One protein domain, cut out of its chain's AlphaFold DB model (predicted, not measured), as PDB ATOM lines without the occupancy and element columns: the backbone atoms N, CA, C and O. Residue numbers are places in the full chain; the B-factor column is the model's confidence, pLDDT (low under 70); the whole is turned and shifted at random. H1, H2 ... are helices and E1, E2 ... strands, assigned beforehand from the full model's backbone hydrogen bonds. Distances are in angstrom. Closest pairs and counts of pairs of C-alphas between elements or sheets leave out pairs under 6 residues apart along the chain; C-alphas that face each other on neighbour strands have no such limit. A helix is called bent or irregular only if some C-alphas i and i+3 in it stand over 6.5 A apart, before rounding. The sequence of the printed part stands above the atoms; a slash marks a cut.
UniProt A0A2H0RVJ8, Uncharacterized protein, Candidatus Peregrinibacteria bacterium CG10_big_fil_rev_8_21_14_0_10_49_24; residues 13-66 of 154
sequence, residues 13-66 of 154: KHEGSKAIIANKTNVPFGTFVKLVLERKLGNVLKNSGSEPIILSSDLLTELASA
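Overview. This is residues 13 to 66 of the 154 residues of an uncharacterized protein of Candidatus Peregrinibacteria bacterium CG10_big_fil_rev_8_21_14_0_10_49_24 (UniProt A0A2H0RVJ8). A small two-strand hairpin, E1 and E2, lies at one end of a loose, open chain, and three short helices, H1, H2 and H3, are spread out beyond it without touching one another. There is no packed core: H1 is nearest to the mean of the C-alphas, while H2 and H3 lie well away from each other, joined by the stretch of residues 49 to 56. The printed part has 54 residues, with two named strands and three named helices in the order E1, E2, H1, H2, H3; the sheet order is E1 - E2, antiparallel, and the class is mixed, helices and strands. The whole is loose, with a radius of gyration of the C-alphas of 13.7 A, and the C-alphas span 33 by 29 by 20 A.

Along the chain. E1, residues 13 to 15, begins at C-alpha 13 at (-28.114, -29.455, 46.466) and is 6.4 A long. E2, residues 18 to 21, is 9.8 A long. H1, residues 29 to 38, is the longest helix at 14.3 A, starting from C-alpha 29 at (-18.198, -41.710, 32.502). H2, residues 42 to 48, is 10.2 A long. H3, residues 57 to 65, is 12.2 A long and ends at C-alpha 65 at (-2.574, -46.595, 28.845).

Arrangement. E1 and E2 form a hairpin, antiparallel neighbours with 145 degrees between their N-to-C directions. The C-alphas of His 14 and Ala 19 face each other at 4.7 A. N 13 and O 20 are within hydrogen-bond range at 2.8 A, and N 20 and O 13 at 2.9 A. E1 is apart from H1, H2 and H3, and E2 is apart from H2 and H3. The three helices are apart from one another. Every O i to N i+4 pair is within hydrogen-bond range in H1 and H3; in H2, 2 of 3 are. No helix is bent or irregular.

Size, cuts and confidence. The two C-alphas farthest apart are those of Gly 16 and Ser 65, 35.7 A. The printed part has no cut. The links E1 to E2 and H1 to H2 are tight, those from E2 to H1 and from H2 to H3 are short, and no link is long. Among the residues that stand free are 30 to 35, which belong to H1, and 46 to 54, of which 46 to 48 belong to H2. Residues 37 to 43 and 60 to 66 stand free too. The mean pLDDT of the printed part is 71.1; 22 residues are under 70, among them residues 13 to 24 and 38 to 44. E1 has a mean pLDDT of 51 and H3 of 80.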
ATOM      1  N   LYS A  13     -26.746 -28.934  46.362       54.19
ATOM      2  CA  LYS A  13     -28.114 -29.455  46.466       54.19
ATOM      3  C   LYS A  13     -28.065 -30.939  46.819       54.19
ATOM      4  O   LYS A  13     -27.403 -31.732  46.156       54.19
ATOM      5  N   HIS A  14     -28.746 -31.319  47.893       49.75
ATOM      6  CA  HIS A  14     -28.842 -32.717  48.307       49.75
ATOM      7  C   HIS A  14     -30.009 -33.382  47.575       49.75
ATOM      8  O   HIS A  14     -31.150 -32.944  47.709       49.75
ATOM      9  N   GLU A  15     -29.725 -34.441  46.815       47.97
ATOM     10  CA  GLU A  15     -30.744 -35.276  46.178       47.97
ATOM     11  C   GLU A  15     -30.585 -36.712  46.704       47.97
ATOM     12  O   GLU A  15     -29.695 -37.467  46.304       47.97
ATOM     13  N   GLY A  16     -31.408 -37.072  47.694       64.50
ATOM     14  CA  GLY A  16     -31.339 -38.371  48.368       64.50
ATOM     15  C   GLY A  16     -30.026 -38.578  49.135       64.50
ATOM     16  O   GLY A  16     -29.693 -37.805  50.028       64.50
ATOM     17  N   SER A  17     -29.277 -39.637  48.805       57.00
ATOM     18  CA  SER A  17     -28.025 -40.013  49.485       57.00
ATOM     19  C   SER A  17     -26.760 -39.411  48.853       57.00
ATOM     20  O   SER A  17     -25.658 -39.892  49.124       57.00
ATOM     21  N   LYS A  18     -26.893 -38.440  47.938       50.59
ATOM     22  CA  LYS A  18     -25.770 -37.864  47.184       50.59
ATOM     23  C   LYS A  18     -25.840 -36.337  47.199       50.59
ATOM     24  O   LYS A  18     -26.884 -35.748  46.928       50.59
ATOM     25  N   ALA A  19     -24.707 -35.702  47.486       56.03
ATOM     26  CA  ALA A  19     -24.544 -34.265  47.311       56.03
ATOM     27  C   ALA A  19     -24.265 -33.978  45.828       56.03
ATOM     28  O   ALA A  19     -23.315 -34.516  45.255       56.03
ATOM     29  N   ILE A  20     -25.109 -33.164  45.200       57.44
ATOM     30  CA  ILE A  20     -24.984 -32.759  43.801       57.44
ATOM     31  C   ILE A  20     -24.674 -31.261  43.766       57.44
ATOM     32  O   ILE A  20     -25.292 -30.454  44.456       57.44
ATOM     33  N   ILE A  21     -23.694 -30.878  42.953       64.88
ATOM     34  CA  ILE A  21     -23.364 -29.474  42.702       64.88
ATOM     35  C   ILE A  21     -24.528 -28.836  41.937       64.88
ATOM     36  O   ILE A  21     -24.936 -29.368  40.904       64.88
ATOM     37  N   ALA A  22     -25.065 -27.713  42.415       55.91
ATOM     38  CA  ALA A  22     -26.193 -27.036  41.787       55.91
ATOM     39  C   ALA A  22     -25.958 -26.834  40.276       55.91
ATOM     40  O   ALA A  22     -24.889 -26.403  39.845       55.91
ATOM     41  N   ASN A  23     -26.974 -27.167  39.472       57.59
ATOM     42  CA  ASN A  23     -26.972 -27.125  38.000       57.59
ATOM     43  C   ASN A  23     -26.048 -28.132  37.286       57.59
ATOM     44  O   ASN A  23     -25.937 -28.077  36.063       57.59
ATOM     45  N   LYS A  24     -25.423 -29.080  37.996       66.31
ATOM     46  CA  LYS A  24     -24.675 -30.189  37.385       66.31
ATOM     47  C   LYS A  24     -25.415 -31.508  37.580       66.31
ATOM     48  O   LYS A  24     -25.967 -31.769  38.638       66.31
ATOM     49  N   THR A  25     -25.418 -32.349  36.549       70.75
ATOM     50  CA  THR A  25     -25.985 -33.706  36.618       70.75
ATOM     51  C   THR A  25     -24.856 -34.719  36.756       70.75
ATOM     52  O   THR A  25     -23.854 -34.626  36.048       70.75
ATOM     53  N   ASN A  26     -25.013 -35.697  37.647       73.88
ATOM     54  CA  ASN A  26     -24.072 -36.808  37.750       73.88
ATOM     55  C   ASN A  26     -24.343 -37.815  36.623       73.88
ATOM     56  O   ASN A  26     -25.369 -38.494  36.628       73.88
ATOM     57  N   VAL A  27     -23.426 -37.904  35.660       75.81
ATOM     58  CA  VAL A  27     -23.505 -38.849  34.541       75.81
ATOM     59  C   VAL A  27     -22.323 -39.818  34.629       75.81
ATOM     60  O   VAL A  27     -21.183 -39.361  34.724       75.81
ATOM     61  N   PRO A  28     -22.545 -41.147  34.559       81.56
ATOM     62  CA  PRO A  28     -21.452 -42.111  34.515       81.56
ATOM     63  C   PRO A  28     -20.522 -41.857  33.323       81.56
ATOM     64  O   PRO A  28     -20.995 -41.644  32.203       81.56
ATOM     65  N   PHE A  29     -19.207 -41.970  33.536       81.88
ATOM     66  CA  PHE A  29     -18.198 -41.710  32.502       81.88
ATOM     67  C   PHE A  29     -18.459 -42.491  31.201       81.88
ATOM     68  O   PHE A  29     -18.426 -41.917  30.115       81.88
ATOM     69  N   GLY A  30     -18.836 -43.771  31.294       79.75
ATOM     70  CA  GLY A  30     -19.166 -44.582  30.117       79.75
ATOM     71  C   GLY A  30     -20.367 -44.062  29.314       79.75
ATOM     72  O   GLY A  30     -20.366 -44.136  28.087       79.75
ATOM     73  N   THR A  31     -21.370 -43.475  29.977       78.69
ATOM     74  CA  THR A  31     -22.528 -42.867  29.292       78.69
ATOM     75  C   THR A  31     -22.120 -41.581  28.577       78.69
ATOM     76  O   THR A  31     -22.529 -41.359  27.438       78.69
ATOM     77  N   PHE A  32     -21.261 -40.770  29.201       83.06
ATOM     78  CA  PHE A  32     -20.688 -39.580  28.573       83.06
ATOM     79  C   PHE A  32     -19.878 -39.939  27.317       83.06
ATOM     80  O   PHE A  32     -20.158 -39.417  26.240       83.06
ATOM     81  N   VAL A  33     -18.945 -40.892  27.416       80.12
ATOM     82  CA  VAL A  33     -18.129 -41.339  26.273       80.12
ATOM     83  C   VAL A  33     -18.998 -41.912  25.152       80.12
ATOM     84  O   VAL A  33     -18.787 -41.583  23.987       80.12
ATOM     85  N   LYS A  34     -20.021 -42.709  25.480       77.12
ATOM     86  CA  LYS A  34     -20.964 -43.249  24.491       77.12
ATOM     87  C   LYS A  34     -21.692 -42.139  23.727       77.12
ATOM     88  O   LYS A  34     -21.737 -42.179  22.501       77.12
ATOM     89  N   LEU A  35     -22.184 -41.112  24.421       76.19
ATOM     90  CA  LEU A  35     -22.820 -39.950  23.786       76.19
ATOM     91  C   LEU A  35     -21.854 -39.182  22.874       76.19
ATOM     92  O   LEU A  35     -22.272 -38.696  21.821       76.19
ATOM     93  N   VAL A  36     -20.576 -39.096  23.257       78.12
ATOM     94  CA  VAL A  36     -19.520 -38.462  22.452       78.12
ATOM     95  C   VAL A  36     -19.195 -39.265  21.193       78.12
ATOM     96  O   VAL A  36     -19.011 -38.674  20.131       78.12
ATOM     97  N   LEU A  37     -19.148 -40.593  21.284       71.00
ATOM     98  CA  LEU A  37     -18.833 -41.467  20.150       71.00
ATOM     99  C   LEU A  37     -20.007 -41.630  19.172       71.00
ATOM    100  O   LEU A  37     -19.791 -41.697  17.963       71.00
ATOM    101  N   GLU A  38     -21.244 -41.688  19.671       69.75
ATOM    102  CA  GLU A  38     -22.442 -41.903  18.845       69.75
ATOM    103  C   GLU A  38     -22.900 -40.642  18.105       69.75
ATOM    104  O   GLU A  38     -23.468 -40.727  17.012       69.75
ATOM    105  N   ARG A  39     -22.672 -39.452  18.676       63.88
ATOM    106  CA  ARG A  39     -23.133 -38.183  18.099       63.88
ATOM    107  C   ARG A  39     -21.957 -37.400  17.529       63.88
ATOM    108  O   ARG A  39     -20.933 -37.225  18.171       63.88
ATOM    109  N   LYS A  40     -22.116 -36.835  16.326       58.53
ATOM    110  CA  LYS A  40     -21.157 -35.865  15.768       58.53
ATOM    111  C   LYS A  40     -21.229 -34.554  16.557       58.53
ATOM    112  O   LYS A  40     -21.860 -33.594  16.126       58.53
ATOM    113  N   LEU A  41     -20.562 -34.506  17.706       66.88
ATOM    114  CA  LEU A  41     -20.557 -33.362  18.622       66.88
ATOM    115  C   LEU A  41     -19.678 -32.192  18.148       66.88
ATOM    116  O   LEU A  41     -19.387 -31.296  18.932       66.88
ATOM    117  N   GLY A  42     -19.278 -32.142  16.873       62.66
ATOM    118  CA  GLY A  42     -18.378 -31.105  16.352       62.66
ATOM    119  C   GLY A  42     -18.862 -29.670  16.606       62.66
ATOM    120  O   GLY A  42     -18.046 -28.789  16.846       62.66
ATOM    121  N   ASN A  43     -20.179 -29.439  16.624       65.25
ATOM    122  CA  ASN A  43     -20.754 -28.128  16.955       65.25
ATOM    123  C   ASN A  43     -20.803 -27.860  18.470       65.25
ATOM    124  O   ASN A  43     -20.672 -26.716  18.888       65.25
ATOM    125  N   VAL A  44     -20.949 -28.903  19.291       68.19
ATOM    126  CA  VAL A  44     -20.957 -28.795  20.760       68.19
ATOM    127  C   VAL A  44     -19.541 -28.553  21.284       68.19
ATOM    128  O   VAL A  44     -19.346 -27.688  22.128       68.19
ATOM    129  N   LEU A  45     -18.531 -29.218  20.712       70.19
ATOM    130  CA  LEU A  45     -17.122 -28.994  21.060       70.19
ATOM    131  C   LEU A  45     -16.653 -27.568  20.741       70.19
ATOM    132  O   LEU A  45     -15.824 -27.029  21.466       70.19
ATOM    133  N   LYS A  46     -17.180 -26.936  19.685       68.00
ATOM    134  CA  LYS A  46     -16.841 -25.543  19.346       68.00
ATOM    135  C   LYS A  46     -17.353 -24.535  20.375       68.00
ATOM    136  O   LYS A  46     -16.689 -23.532  20.600       68.00
ATOM    137  N   ASN A  47     -18.506 -24.806  20.986       72.06
ATOM    138  CA  ASN A  47     -19.167 -23.872  21.899       72.06
ATOM    139  C   ASN A  47     -18.852 -24.153  23.376       72.06
ATOM    140  O   ASN A  47     -18.838 -23.225  24.177       72.06
ATOM    141  N   SER A  48     -18.582 -25.412  23.729       75.06
ATOM    142  CA  SER A  48     -18.406 -25.869  25.116       75.06
ATOM    143  C   SER A  48     -17.047 -26.538  25.363       75.06
ATOM    144  O   SER A  48     -16.846 -27.175  26.392       75.06
ATOM    145  N   GLY A  49     -16.091 -26.413  24.436       68.38
ATOM    146  CA  GLY A  49     -14.785 -27.081  24.528       68.38
ATOM    147  C   GLY A  49     -13.883 -26.600  25.670       68.38
ATOM    148  O   GLY A  49     -12.952 -27.307  26.041       68.38
ATOM    149  N   SER A  50     -14.149 -25.423  26.240       75.00
ATOM    150  CA  SER A  50     -13.414 -24.877  27.389       75.00
ATOM    151  C   SER A  50     -14.030 -25.244  28.743       75.00
ATOM    152  O   SER A  50     -13.548 -24.770  29.772       75.00
ATOM    153  N   GLU A  51     -15.117 -26.019  28.770       78.69
ATOM    154  CA  GLU A  51     -15.791 -26.377  30.016       78.69
ATOM    155  C   GLU A  51     -14.976 -27.428  30.795       78.69
ATOM    156  O   GLU A  51     -14.618 -28.471  30.239       78.69
ATOM    157  N   PRO A  52     -14.642 -27.180  32.077       68.69
ATOM    158  CA  PRO A  52     -13.806 -28.091  32.848       68.69
ATOM    159  C   PRO A  52     -14.574 -29.362  33.229       68.69
ATOM    160  O   PRO A  52     -15.622 -29.307  33.877       68.69
ATOM    161  N   ILE A  53     -14.001 -30.516  32.883       78.06
ATOM    162  CA  ILE A  53     -14.492 -31.842  33.275       78.06
ATOM    163  C   ILE A  53     -13.597 -32.377  34.394       78.06
ATOM    164  O   ILE A  53     -12.372 -32.356  34.283       78.06
ATOM    165  N   ILE A  54     -14.211 -32.861  35.473       76.50
ATOM    166  CA  ILE A  54     -13.504 -33.470  36.602       76.50
ATOM    167  C   ILE A  54     -13.485 -34.983  36.380       76.50
ATOM    168  O   ILE A  54     -14.538 -35.615  36.323       76.50
ATOM    169  N   LEU A  55     -12.287 -35.549  36.247       81.19
ATOM    170  CA  LEU A  55     -12.038 -36.982  36.073       81.19
ATOM    171  C   LEU A  55     -11.089 -37.462  37.177       81.19
ATOM    172  O   LEU A  55     -10.279 -36.679  37.674       81.19
ATOM    173  N   SER A  56     -11.179 -38.734  37.567       82.44
ATOM    174  CA  SER A  56     -10.218 -39.324  38.502       82.44
ATOM    175  C   SER A  56      -8.865 -39.556  37.824       82.44
ATOM    176  O   SER A  56      -8.794 -39.858  36.630       82.44
ATOM    177  N   SER A  57      -7.779 -39.444  38.592       78.94
ATOM    178  CA  SER A  57      -6.417 -39.706  38.103       78.94
ATOM    179  C   SER A  57      -6.242 -41.139  37.597       78.94
ATOM    180  O   SER A  57      -5.563 -41.354  36.594       78.94
ATOM    181  N   ASP A  58      -6.897 -42.106  38.244       80.81
ATOM    182  CA  ASP A  58      -6.874 -43.514  37.827       80.81
ATOM    183  C   ASP A  58      -7.492 -43.680  36.438       80.81
ATOM    184  O   ASP A  58      -6.903 -44.302  35.560       80.81
ATOM    185  N   LEU A  59      -8.620 -43.011  36.187       81.94
ATOM    186  CA  LEU A  59      -9.307 -43.055  34.900       81.94
ATOM    187  C   LEU A  59      -8.497 -42.359  33.799       81.94
ATOM    188  O   LEU A  59      -8.452 -42.840  32.671       81.94
ATOM    189  N   LEU A  60      -7.812 -41.255  34.110       79.31
ATOM    190  CA  LEU A  60      -6.873 -40.629  33.171       79.31
ATOM    191  C   LEU A  60      -5.701 -41.558  32.832       79.31
ATOM    192  O   LEU A  60      -5.284 -41.623  31.677       79.31
ATOM    193  N   THR A  61      -5.196 -42.290  33.824       84.56
ATOM    194  CA  THR A  61      -4.111 -43.262  33.648       84.56
ATOM    195  C   THR A  61      -4.568 -44.443  32.791       84.56
ATOM    196  O   THR A  61      -3.856 -44.847  31.873       84.56
ATOM    197  N   GLU A  62      -5.779 -44.953  33.015       83.38
ATOM    198  CA  GLU A  62      -6.393 -45.997  32.187       83.38
ATOM    199  C   GLU A  62      -6.624 -45.527  30.746       83.38
ATOM    200  O   GLU A  62      -6.306 -46.249  29.809       83.38
ATOM    201  N   LEU A  63      -7.106 -44.298  30.534       80.81
ATOM    202  CA  LEU A  63      -7.280 -43.737  29.188       80.81
ATOM    203  C   LEU A  63      -5.950 -43.534  28.454       80.81
ATOM    204  O   LEU A  63      -5.879 -43.754  27.248       80.81
ATOM    205  N   ALA A  64      -4.907 -43.100  29.163       75.81
ATOM    206  CA  ALA A  64      -3.583 -42.881  28.584       75.81
ATOM    207  C   ALA A  64      -2.849 -44.196  28.272       75.81
ATOM    208  O   ALA A  64      -2.032 -44.242  27.354       75.81
ATOM    209  N   SER A  65      -3.135 -45.252  29.036       77.19
ATOM    210  CA  SER A  65      -2.574 -46.595  28.845       77.19
ATOM    211  C   SER A  65      -3.436 -47.498  27.962       77.19
ATOM    212  O   SER A  65      -2.965 -48.555  27.537       77.19
ATOM    213  N   ALA A  66      -4.670 -47.088  27.649       76.12
ATOM    214  CA  ALA A  66      -5.528 -47.802  26.724       76.12
ATOM    215  C   ALA A  66      -4.808 -47.953  25.373       76.12
ATOM    216  O   ALA A  66      -4.308 -46.963  24.824       76.12
TER     217      ALA A  66